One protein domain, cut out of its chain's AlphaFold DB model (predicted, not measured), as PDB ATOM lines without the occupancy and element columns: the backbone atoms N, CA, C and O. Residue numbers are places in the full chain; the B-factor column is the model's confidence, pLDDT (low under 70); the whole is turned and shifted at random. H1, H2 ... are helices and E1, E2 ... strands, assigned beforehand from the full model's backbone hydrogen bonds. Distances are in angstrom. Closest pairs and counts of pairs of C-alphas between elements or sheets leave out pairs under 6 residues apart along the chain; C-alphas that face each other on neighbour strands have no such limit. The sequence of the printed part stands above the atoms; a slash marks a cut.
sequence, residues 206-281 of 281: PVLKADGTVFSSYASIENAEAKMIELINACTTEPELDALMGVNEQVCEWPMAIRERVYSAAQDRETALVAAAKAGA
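What this domain is: This is residues 206 to 281 of the 281 residues of an uncharacterized protein of Azospirillum sp. TSO5 (UniProt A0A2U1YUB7). Three helices lie side by side in an up-and-down bundle, H1, H2 and the longer H3, their centres making a triangle, and a small hairpin of strands E1 and E2 packs on H1 and H2, on the side away from H3. E1 comes near both H1 and H2, while E2 comes near H1. The printed part has 76 residues, with two named strands and three named helices in the order E1, E2, H1, H2, H3; the sheet, E1 - E2, is antiparallel and the class is mostly helix. The whole is compact, with a radius of gyration of the C-alphas of 12.5 A, yet elongated, spanning 43 by 25 by 17 A.

How they stand to each other: E1, residues 206 to 208, and E2, residues 214 to 218, form an antiparallel hairpin, with 153 degrees between their directions. N 207 and O 216 are within hydrogen-bond range at 2.8 A, as are N 215 and O 207 at 2.8 A. H1, residues 221 to 234, has its C-alpha of Ala 224 6.4 A from that of Val 207 in E1 and 5.7 A from that of Tyr 218 in E2, the closest C-alphas of each pair of elements. H2, residues 238 to 251, comes closest to E1 at the C-alphas of Asn 248 and Leu 208, 6.0 A apart; E2 and H2 are apart. H1 and H2 are close but not clearly touching, their closest C-alphas, Ile 232 and Leu 241, being 6.3 A apart; they run opposite ways at a shallow tilt of 19 degrees. H3, residues 256 to 279, touches H1 with its residues 258 to 269 alone, closest at the C-alphas of Ile 232 and Ala 266, 6.0 A; the two run the same way at a shallow tilt of 6 degrees. H2 and H3 form a helical hairpin, opposite ways at a shallow tilt of 14 degrees; H3 touches H2 with residues 266 to 274 alone, closest at the C-alphas of Glu 238 and Glu 270, 6.2 A. H3 is apart from E1 and E2. Each O i to N i+4 pair in H1 and H2 is within hydrogen-bond range, and 19 of 20 in H3.

Where its parts are: E1 begins at C-alpha 206, (-11.365, 35.101, -16.661), and E2 measures 10.9 A from first to last C-alpha. H1 measures 19.9 A and H2 20.4 A. H3 measures 34.5 A, from C-alpha 256 at (-8.716, 50.088, -9.547) to C-alpha 279 at (7.783, 29.614, 12.743).

The domain as a whole: The C-alphas of Ala 219 and Ala 281, the two farthest apart, are 43.4 A apart. The printed part has no cut, and its four links are tight. Mean pLDDT of the printed part is 74.4; under 70 are residues 206 to 221, 224, 247, 250 to 254 and 280 to 281.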
ATOM      1  N   PRO A 206     -12.038  36.339 -17.016       63.06
ATOM      2  CA  PRO A 206     -11.365  35.101 -16.661       63.06
ATOM      3  C   PRO A 206     -10.725  35.248 -15.276       63.06
ATOM      4  O   PRO A 206     -10.208  36.301 -14.937       63.06
ATOM      5  N   VAL A 207     -10.752  34.195 -14.470       64.81
ATOM      6  CA  VAL A 207      -9.886  34.050 -13.294       64.81
ATOM      7  C   VAL A 207      -9.070  32.793 -13.523       64.81
ATOM      8  O   VAL A 207      -9.627  31.746 -13.865       64.81
ATOM      9  N   LEU A 208      -7.756  32.898 -13.382       66.88
ATOM     10  CA  LEU A 208      -6.814  31.824 -13.668       66.88
ATOM     11  C   LEU A 208      -6.234  31.275 -12.367       66.88
ATOM     12  O   LEU A 208      -6.090  31.995 -11.381       66.88
ATOM     13  N   LYS A 209      -5.893  29.989 -12.370       66.56
ATOM     14  CA  LYS A 209      -5.057  29.379 -11.334       66.56
ATOM     15  C   LYS A 209      -3.581  29.732 -11.564       66.56
ATOM     16  O   LYS A 209      -3.206  30.227 -12.625       66.56
ATOM     17  N   ALA A 210      -2.738  29.412 -10.582       60.06
ATOM     18  CA  ALA A 210      -1.288  29.615 -10.652       60.06
ATOM     19  C   ALA A 210      -0.605  28.870 -11.819       60.06
ATOM     20  O   ALA A 210       0.437  29.302 -12.298       60.06
ATOM     21  N   ASP A 211      -1.195  27.771 -12.297       61.72
ATOM     22  CA  ASP A 211      -0.707  26.987 -13.440       61.72
ATOM     23  C   ASP A 211      -1.142  27.552 -14.809       61.72
ATOM     24  O   ASP A 211      -0.875  26.943 -15.843       61.72
ATOM     25  N   GLY A 212      -1.826  28.701 -14.836       53.78
ATOM     26  CA  GLY A 212      -2.336  29.307 -16.065       53.78
ATOM     27  C   GLY A 212      -3.626  28.675 -16.589       53.78
ATOM     28  O   GLY A 212      -4.138  29.099 -17.625       53.78
ATOM     29  N   THR A 213      -4.200  27.691 -15.891       54.47
ATOM     30  CA  THR A 213      -5.502  27.135 -16.271       54.47
ATOM     31  C   THR A 213      -6.624  28.099 -15.898       54.47
ATOM     32  O   THR A 213      -6.651  28.666 -14.802       54.47
ATOM     33  N   VAL A 214      -7.583  28.297 -16.811       54.00
ATOM     34  CA  VAL A 214      -8.790  29.080 -16.509       54.00
ATOM     35  C   VAL A 214      -9.567  28.347 -15.424       54.00
ATOM     36  O   VAL A 214     -10.071  27.246 -15.647       54.00
ATOM     37  N   PHE A 215      -9.661  28.970 -14.252       55.91
ATOM     38  CA  PHE A 215     -10.483  28.483 -13.158       55.91
ATOM     39  C   PHE A 215     -11.959  28.626 -13.527       55.91
ATOM     40  O   PHE A 215     -12.722  27.670 -13.429       55.91
ATOM     41  N   SER A 216     -12.360  29.827 -13.955       56.16
ATOM     42  CA  SER A 216     -13.717  30.133 -14.407       56.16
ATOM     43  C   SER A 216     -13.759  31.507 -15.087       56.16
ATOM     44  O   SER A 216     -12.854  32.323 -14.911       56.16
ATOM     45  N   SER A 217     -14.809  31.772 -15.863       63.16
ATOM     46  CA  SER A 217     -15.065  33.077 -16.479       63.16
ATOM     47  C   SER A 217     -16.375  33.646 -15.946       63.16
ATOM     48  O   SER A 217     -17.439  33.054 -16.133       63.16
ATOM     49  N   TYR A 218     -16.306  34.801 -15.290       65.62
ATOM     50  CA  TYR A 218     -17.427  35.381 -14.552       65.62
ATOM     51  C   TYR A 218     -18.040  36.570 -15.280       65.62
ATOM     52  O   TYR A 218     -17.325  37.429 -15.778       65.62
ATOM     53  N   ALA A 219     -19.371  36.654 -15.284       56.88
ATOM     54  CA  ALA A 219     -20.102  37.797 -15.837       56.88
ATOM     55  C   ALA A 219     -20.108  39.040 -14.917       56.88
ATOM     56  O   ALA A 219     -20.479  40.122 -15.356       56.88
ATOM     57  N   SER A 220     -19.713  38.897 -13.643       69.31
ATOM     58  CA  SER A 220     -19.581  40.007 -12.685       69.31
ATOM     59  C   SER A 220     -18.149  40.103 -12.165       69.31
ATOM     60  O   SER A 220     -17.536  39.090 -11.815       69.31
ATOM     61  N   ILE A 221     -17.653  41.340 -12.068       68.06
ATOM     62  CA  ILE A 221     -16.331  41.658 -11.520       68.06
ATOM     63  C   ILE A 221     -16.267  41.315 -10.021       68.06
ATOM     64  O   ILE A 221     -15.227  40.883  -9.541       68.06
ATOM     65  N   GLU A 222     -17.378  41.425  -9.290       73.06
ATOM     66  CA  GLU A 222     -17.446  41.101  -7.855       73.06
ATOM     67  C   GLU A 222     -17.323  39.588  -7.618       73.06
ATOM     68  O   GLU A 222     -16.659  39.146  -6.682       73.06
ATOM     69  N   ASN A 223     -17.909  38.777  -8.504       73.19
ATOM     70  CA  ASN A 223     -17.763  37.320  -8.447       73.19
ATOM     71  C   ASN A 223     -16.337  36.888  -8.803       73.19
ATOM     72  O   ASN A 223     -15.789  35.981  -8.174       73.19
ATOM     73  N   ALA A 224     -15.732  37.554  -9.790       69.56
ATOM     74  CA  ALA A 224     -14.341  37.332 -10.154       69.56
ATOM     75  C   ALA A 224     -13.398  37.720  -8.997       69.56
ATOM     76  O   ALA A 224     -12.482  36.966  -8.672       69.56
ATOM     77  N   GLU A 225     -13.663  38.840  -8.317       79.88
ATOM     78  CA  GLU A 225     -12.929  39.284  -7.129       79.88
ATOM     79  C   GLU A 225     -13.009  38.254  -5.998       79.88
ATOM     80  O   GLU A 225     -11.979  37.819  -5.483       79.88
ATOM     81  N   ALA A 226     -14.221  37.835  -5.624       78.38
ATOM     82  CA  ALA A 226     -14.421  36.873  -4.544       78.38
ATOM     83  C   ALA A 226     -13.669  35.563  -4.812       78.38
ATOM     84  O   ALA A 226     -13.029  35.015  -3.912       78.38
ATOM     85  N   LYS A 227     -13.686  35.091  -6.066       78.50
ATOM     86  CA  LYS A 227     -12.944  33.891  -6.458       78.50
ATOM     87  C   LYS A 227     -11.435  34.096  -6.396       78.50
ATOM     88  O   LYS A 227     -10.727  33.200  -5.942       78.50
ATOM     89  N   MET A 228     -10.946  35.257  -6.817       81.19
ATOM     90  CA  MET A 228      -9.524  35.577  -6.738       81.19
ATOM     91  C   MET A 228      -9.039  35.589  -5.283       81.19
ATOM     92  O   MET A 228      -8.015  34.989  -4.969       81.19
ATOM     93  N   ILE A 229      -9.815  36.184  -4.373       83.56
ATOM     94  CA  ILE A 229      -9.521  36.182  -2.932       83.56
ATOM     95  C   ILE A 229      -9.529  34.753  -2.368       83.56
ATOM     96  O   ILE A 229      -8.673  34.400  -1.556       83.56
ATOM     97  N   GLU A 230     -10.462  33.904  -2.801       81.56
ATOM     98  CA  GLU A 230     -10.489  32.490  -2.411       81.56
ATOM     99  C   GLU A 230      -9.215  31.749  -2.851       81.56
ATOM    100  O   GLU A 230      -8.616  31.034  -2.048       81.56
ATOM    101  N   LEU A 231      -8.766  31.955  -4.094       78.25
ATOM    102  CA  LEU A 231      -7.543  31.342  -4.623       78.25
ATOM    103  C   LEU A 231      -6.290  31.843  -3.896       78.25
ATOM    104  O   LEU A 231      -5.442  31.032  -3.536       78.25
ATOM    105  N   ILE A 232      -6.211  33.143  -3.602       83.94
ATOM    106  CA  ILE A 232      -5.133  33.729  -2.792       83.94
ATOM    107  C   ILE A 232      -5.062  33.043  -1.424       83.94
ATOM    108  O   ILE A 232      -3.992  32.627  -0.987       83.94
ATOM    109  N   ASN A 233      -6.202  32.876  -0.751       83.00
ATOM    110  CA  ASN A 233      -6.247  32.225   0.559       83.00
ATOM    111  C   ASN A 233      -5.873  30.736   0.501       83.00
ATOM    112  O   ASN A 233      -5.348  30.204   1.481       83.00
ATOM    113  N   ALA A 234      -6.117  30.076  -0.633       81.62
ATOM    114  CA  ALA A 234      -5.741  28.686  -0.860       81.62
ATOM    115  C   ALA A 234      -4.235  28.500  -1.111       81.62
ATOM    116  O   ALA A 234      -3.718  27.428  -0.798       81.62
ATOM    117  N   CYS A 235      -3.521  29.520  -1.606       78.69
ATOM    118  CA  CYS A 235      -2.079  29.432  -1.847       78.69
ATOM    119  C   CYS A 235      -1.337  29.074  -0.561       78.69
ATOM    120  O   CYS A 235      -1.482  29.750   0.458       78.69
ATOM    121  N   THR A 236      -0.517  28.032  -0.598       81.88
ATOM    122  CA  THR A 236       0.206  27.508   0.574       81.88
ATOM    123  C   THR A 236       1.665  27.938   0.622       81.88
ATOM    124  O   THR A 236       2.324  27.753   1.645       81.88
ATOM    125  N   THR A 237       2.172  28.528  -0.460       77.69
ATOM    126  CA  THR A 237       3.569  28.948  -0.595       77.69
ATOM    127  C   THR A 237       3.678  30.308  -1.285       77.69
ATOM    128  O   THR A 237       2.807  30.685  -2.069       77.69
ATOM    129  N   GLU A 238       4.749  31.056  -0.995       79.75
ATOM    130  CA  GLU A 238       5.010  32.357  -1.635       79.75
ATOM    131  C   GLU A 238       5.126  32.253  -3.173       79.75
ATOM    132  O   GLU A 238       4.508  33.069  -3.854       79.75
ATOM    133  N   PRO A 239       5.813  31.245  -3.761       79.38
ATOM    134  CA  PRO A 239       5.899  31.108  -5.220       79.38
ATOM    135  C   PRO A 239       4.555  30.824  -5.899       79.38
ATOM    136  O   PRO A 239       4.319  31.274  -7.016       79.38
ATOM    137  N   GLU A 240       3.667  30.079  -5.237       75.00
ATOM    138  CA  GLU A 240       2.323  29.792  -5.749       75.00
ATOM    139  C   GLU A 240       1.464  31.061  -5.802       75.00
ATOM    140  O   GLU A 240       0.760  31.296  -6.784       75.00
ATOM    141  N   LEU A 241       1.565  31.900  -4.767       74.25
ATOM    142  CA  LEU A 241       0.885  33.189  -4.708       74.25
ATOM    143  C   LEU A 241       1.412  34.160  -5.774       74.25
ATOM    144  O   LEU A 241       0.621  34.835  -6.431       74.25
ATOM    145  N   ASP A 242       2.730  34.208  -5.979       74.50
ATOM    146  CA  ASP A 242       3.357  35.063  -6.993       74.50
ATOM    147  C   ASP A 242       2.955  34.648  -8.417       74.50
ATOM    148  O   ASP A 242       2.559  35.488  -9.225       74.50
ATOM    149  N   ALA A 243       2.946  33.341  -8.702       73.06
ATOM    150  CA  ALA A 243       2.471  32.807  -9.976       73.06
ATOM    151  C   ALA A 243       0.984  33.124 -10.217       73.06
ATOM    152  O   ALA A 243       0.608  33.556 -11.307       73.06
ATOM    153  N   LEU A 244       0.140  32.971  -9.190       74.81
ATOM    154  CA  LEU A 244      -1.284  33.301  -9.266       74.81
ATOM    155  C   LEU A 244      -1.507  34.787  -9.590       74.81
ATOM    156  O   LEU A 244      -2.298  35.108 -10.484       74.81
ATOM    157  N   MET A 245      -0.819  35.686  -8.882       83.69
ATOM    158  CA  MET A 245      -0.936  37.132  -9.086       83.69
ATOM    159  C   MET A 245      -0.400  37.552 -10.456       83.69
ATOM    160  O   MET A 245      -1.076  38.292 -11.167       83.69
ATOM    161  N   GLY A 246       0.756  37.025 -10.868       73.75
ATOM    162  CA  GLY A 246       1.380  37.364 -12.146       73.75
ATOM    163  C   GLY A 246       0.543  36.954 -13.358       73.75
ATOM    164  O   GLY A 246       0.402  37.730 -14.303       73.75
ATOM    165  N   VAL A 247      -0.067  35.764 -13.327       64.69
ATOM    166  CA  VAL A 247      -0.939  35.297 -14.415       64.69
ATOM    167  C   VAL A 247      -2.225  36.128 -14.486       64.69
ATOM    168  O   VAL A 247      -2.649  36.514 -15.574       64.69
ATOM    169  N   ASN A 248      -2.852  36.444 -13.349       70.00
ATOM    170  CA  ASN A 248      -4.108  37.201 -13.349       70.00
ATOM    171  C   ASN A 248      -3.900  38.699 -13.627       70.00
ATOM    172  O   ASN A 248      -4.794  39.326 -14.182       70.00
ATOM    173  N   GLU A 249      -2.745  39.289 -13.312       73.25
ATOM    174  CA  GLU A 249      -2.439  40.682 -13.679       73.25
ATOM    175  C   GLU A 249      -2.318  40.866 -15.200       73.25
ATOM    176  O   GLU A 249      -2.730  41.893 -15.735       73.25
ATOM    177  N   GLN A 250      -1.800  39.857 -15.908       62.75
ATOM    178  CA  GLN A 250      -1.637  39.903 -17.366       62.75
ATOM    179  C   GLN A 250      -2.952  39.718 -18.125       62.75
ATOM    180  O   GLN A 250      -3.102  40.239 -19.229       62.75
ATOM    181  N   VAL A 251      -3.883  38.950 -17.560       56.12
ATOM    182  CA  VAL A 251      -5.095  38.518 -18.270       56.12
ATOM    183  C   VAL A 251      -6.338  39.289 -17.819       56.12
ATOM    184  O   VAL A 251      -7.275  39.459 -18.599       56.12
ATOM    185  N   CYS A 252      -6.364  39.783 -16.581       66.12
ATOM    186  CA  CYS A 252      -7.558  40.371 -15.992       66.12
ATOM    187  C   CYS A 252      -7.409  41.889 -15.847       66.12
ATOM    188  O   CYS A 252      -6.694  42.397 -14.981       66.12
ATOM    189  N   GLU A 253      -8.161  42.638 -16.651       67.56
ATOM    190  CA  GLU A 253      -8.275  44.086 -16.484       67.56
ATOM    191  C   GLU A 253      -9.250  44.423 -15.344       67.56
ATOM    192  O   GLU A 253     -10.451  44.610 -15.537       67.56
ATOM    193  N   TRP A 254      -8.728  44.489 -14.118       69.19
ATOM    194  CA  TRP A 254      -9.520  44.858 -12.942       69.19
ATOM    195  C   TRP A 254      -9.686  46.378 -12.804       69.19
ATOM    196  O   TRP A 254      -8.685  47.105 -12.903       69.19
ATOM    197  N   PRO A 255     -10.892  46.871 -12.449       76.81
ATOM    198  CA  PRO A 255     -11.075  48.226 -11.941       76.81
ATOM    199  C   PRO A 255     -10.183  48.489 -10.726       76.81
ATOM    200  O   PRO A 255      -9.987  47.602  -9.892       76.81
ATOM    201  N   MET A 256      -9.699  49.726 -10.580       75.12
ATOM    202  CA  MET A 256      -8.716  50.088  -9.547       75.12
ATOM    203  C   MET A 256      -9.144  49.679  -8.128       75.12
ATOM    204  O   MET A 256      -8.364  49.074  -7.402       75.12
ATOM    205  N   ALA A 257     -10.408  49.915  -7.765       71.69
ATOM    206  CA  ALA A 257     -10.933  49.574  -6.441       71.69
ATOM    207  C   ALA A 257     -10.922  48.062  -6.137       71.69
ATOM    208  O   ALA A 257     -10.881  47.668  -4.975       71.69
ATOM    209  N   ILE A 258     -10.988  47.215  -7.167       76.94
ATOM    210  CA  ILE A 258     -10.952  45.752  -7.031       76.94
ATOM    211  C   ILE A 258      -9.507  45.272  -7.023       76.94
ATOM    212  O   ILE A 258      -9.144  44.430  -6.206       76.94
ATOM    213  N   ARG A 259      -8.659  45.894  -7.846       80.25
ATOM    214  CA  ARG A 259      -7.211  45.696  -7.803       80.25
ATOM    215  C   ARG A 259      -6.666  45.940  -6.395       80.25
ATOM    216  O   ARG A 259      -6.002  45.071  -5.853       80.25
ATOM    217  N   GLU A 260      -7.014  47.051  -5.750       82.94
ATOM    218  CA  GLU A 260      -6.556  47.345  -4.382       82.94
ATOM    219  C   GLU A 260      -6.950  46.257  -3.371       82.94
ATOM    220  O   GLU A 260      -6.127  45.863  -2.546       82.94
ATOM    221  N   ARG A 261      -8.174  45.722  -3.453       83.88
ATOM    222  CA  ARG A 261      -8.648  44.677  -2.531       83.88
ATOM    223  C   ARG A 261      -7.975  43.330  -2.773       83.88
ATOM    224  O   ARG A 261      -7.549  42.690  -1.815       83.88
ATOM    225  N   VAL A 262      -7.819  42.932  -4.035       82.19
ATOM    226  CA  VAL A 262      -7.106  41.701  -4.413       82.19
ATOM    227  C   VAL A 262      -5.640  41.769  -3.974       82.19
ATOM    228  O   VAL A 262      -5.131  40.822  -3.381       82.19
ATOM    229  N   TYR A 263      -4.974  42.906  -4.188       87.69
ATOM    230  CA  TYR A 263      -3.575  43.093  -3.799       87.69
ATOM    231  C   TYR A 263      -3.403  43.162  -2.279       87.69
ATOM    232  O   TYR A 263      -2.454  42.583  -1.754       87.69
ATOM    233  N   SER A 264      -4.332  43.801  -1.560       89.06
ATOM    234  CA  SER A 264      -4.341  43.782  -0.093       89.06
ATOM    235  C   SER A 264      -4.457  42.352   0.438       89.06
ATOM    236  O   SER A 264      -3.675  41.959   1.297       89.06
ATOM    237  N   ALA A 265      -5.373  41.546  -0.112       86.50
ATOM    238  CA  ALA A 265      -5.528  40.145   0.279       86.50
ATOM    239  C   ALA A 265      -4.266  39.316  -0.018       86.50
ATOM    240  O   ALA A 265      -3.854  38.496   0.805       86.50
ATOM    241  N   ALA A 266      -3.622  39.544  -1.167       85.25
ATOM    242  CA  ALA A 266      -2.362  38.892  -1.509       85.25
ATOM    243  C   ALA A 266      -1.239  39.274  -0.530       85.25
ATOM    244  O   ALA A 266      -0.506  38.403  -0.067       85.25
ATOM    245  N   GLN A 267      -1.138  40.545  -0.143       89.81
ATOM    246  CA  GLN A 267      -0.134  41.015   0.812       89.81
ATOM    247  C   GLN A 267      -0.349  40.449   2.227       89.81
ATOM    248  O   GLN A 267       0.610  40.048   2.900       89.81
ATOM    249  N   ASP A 268      -1.603  40.368   2.677       89.38
ATOM    250  CA  ASP A 268      -1.955  39.725   3.946       89.38
ATOM    251  C   ASP A 268      -1.566  38.241   3.927       89.38
ATOM    252  O   ASP A 268      -0.984  37.723   4.890       89.38
ATOM    253  N   ARG A 269      -1.815  37.557   2.801       89.31
ATOM    254  CA  ARG A 269      -1.447  36.150   2.633       89.31
ATOM    255  C   ARG A 269       0.062  35.947   2.613       89.31
ATOM    256  O   ARG A 269       0.545  35.073   3.327       89.31
ATOM    257  N   GLU A 270       0.804  36.747   1.856       87.12
ATOM    258  CA  GLU A 270       2.271  36.716   1.823       87.12
ATOM    259  C   GLU A 270       2.844  36.884   3.236       87.12
ATOM    260  O   GLU A 270       3.671  36.090   3.685       87.12
ATOM    261  N   THR A 271       2.329  37.853   3.997       89.75
ATOM    262  CA  THR A 271       2.747  38.089   5.385       89.75
ATOM    263  C   THR A 271       2.517  36.854   6.262       89.75
ATOM    264  O   THR A 271       3.400  36.474   7.037       89.75
ATOM    265  N   ALA A 272       1.362  36.196   6.121       83.81
ATOM    266  CA  ALA A 272       1.049  34.963   6.837       83.81
ATOM    267  C   ALA A 272       1.966  33.795   6.430       83.81
ATOM    268  O   ALA A 272       2.425  33.050   7.296       83.81
ATOM    269  N   LEU A 273       2.269  33.654   5.138       81.94
ATOM    270  CA  LEU A 273       3.157  32.616   4.608       81.94
ATOM    271  C   LEU A 273       4.598  32.801   5.097       81.94
ATOM    272  O   LEU A 273       5.202  31.852   5.596       81.94
ATOM    273  N   VAL A 274       5.117  34.030   5.073       84.50
ATOM    274  CA  VAL A 274       6.445  34.365   5.610       84.50
ATOM    275  C   VAL A 274       6.512  34.111   7.116       84.50
ATOM    276  O   VAL A 274       7.526  33.625   7.623       84.50
ATOM    277  N   ALA A 275       5.456  34.453   7.858       84.75
ATOM    278  CA  ALA A 275       5.384  34.182   9.291       84.75
ATOM    279  C   ALA A 275       5.371  32.672   9.581       84.75
ATOM    280  O   ALA A 275       6.106  32.221  10.459       84.75
ATOM    281  N   ALA A 276       4.604  31.890   8.815       80.06
ATOM    282  CA  ALA A 276       4.558  30.435   8.929       80.06
ATOM    283  C   ALA A 276       5.911  29.786   8.590       80.06
ATOM    284  O   ALA A 276       6.384  28.939   9.345       80.06
ATOM    285  N   ALA A 277       6.577  30.240   7.525       81.62
ATOM    286  CA  ALA A 277       7.904  29.762   7.140       81.62
ATOM    287  C   ALA A 277       8.959  30.037   8.224       81.62
ATOM    288  O   ALA A 277       9.824  29.204   8.472       81.62
ATOM    289  N   LYS A 278       8.864  31.180   8.916       83.69
ATOM    290  CA  LYS A 278       9.746  31.518  10.044       83.69
ATOM    291  C   LYS A 278       9.435  30.755  11.329       83.69
ATOM    292  O   LYS A 278      10.334  30.585  12.138       83.69
ATOM    293  N   ALA A 279       8.183  30.363  11.553       78.56
ATOM    294  CA  ALA A 279       7.783  29.614  12.743       78.56
ATOM    295  C   ALA A 279       8.099  28.110  12.639       78.56
ATOM    296  O   ALA A 279       8.166  27.434  13.662       78.56
ATOM    297  N   GLY A 280       8.265  27.593  11.417       62.25
ATOM    298  CA  GLY A 280       8.613  26.196  11.138       62.25
ATOM    299  C   GLY A 280      10.102  25.924  10.878       62.25
ATOM    300  O   GLY A 280      10.433  24.783  10.561       62.25
ATOM    301  N   ALA A 281      10.971  26.937  10.982       50.28
ATOM    302  CA  ALA A 281      12.425  26.858  10.794       50.28
ATOM    303  C   ALA A 281      13.166  27.070  12.122       50.28
ATOM    304  O   ALA A 281      14.214  26.413  12.315       50.28
TER     305      ALA A 281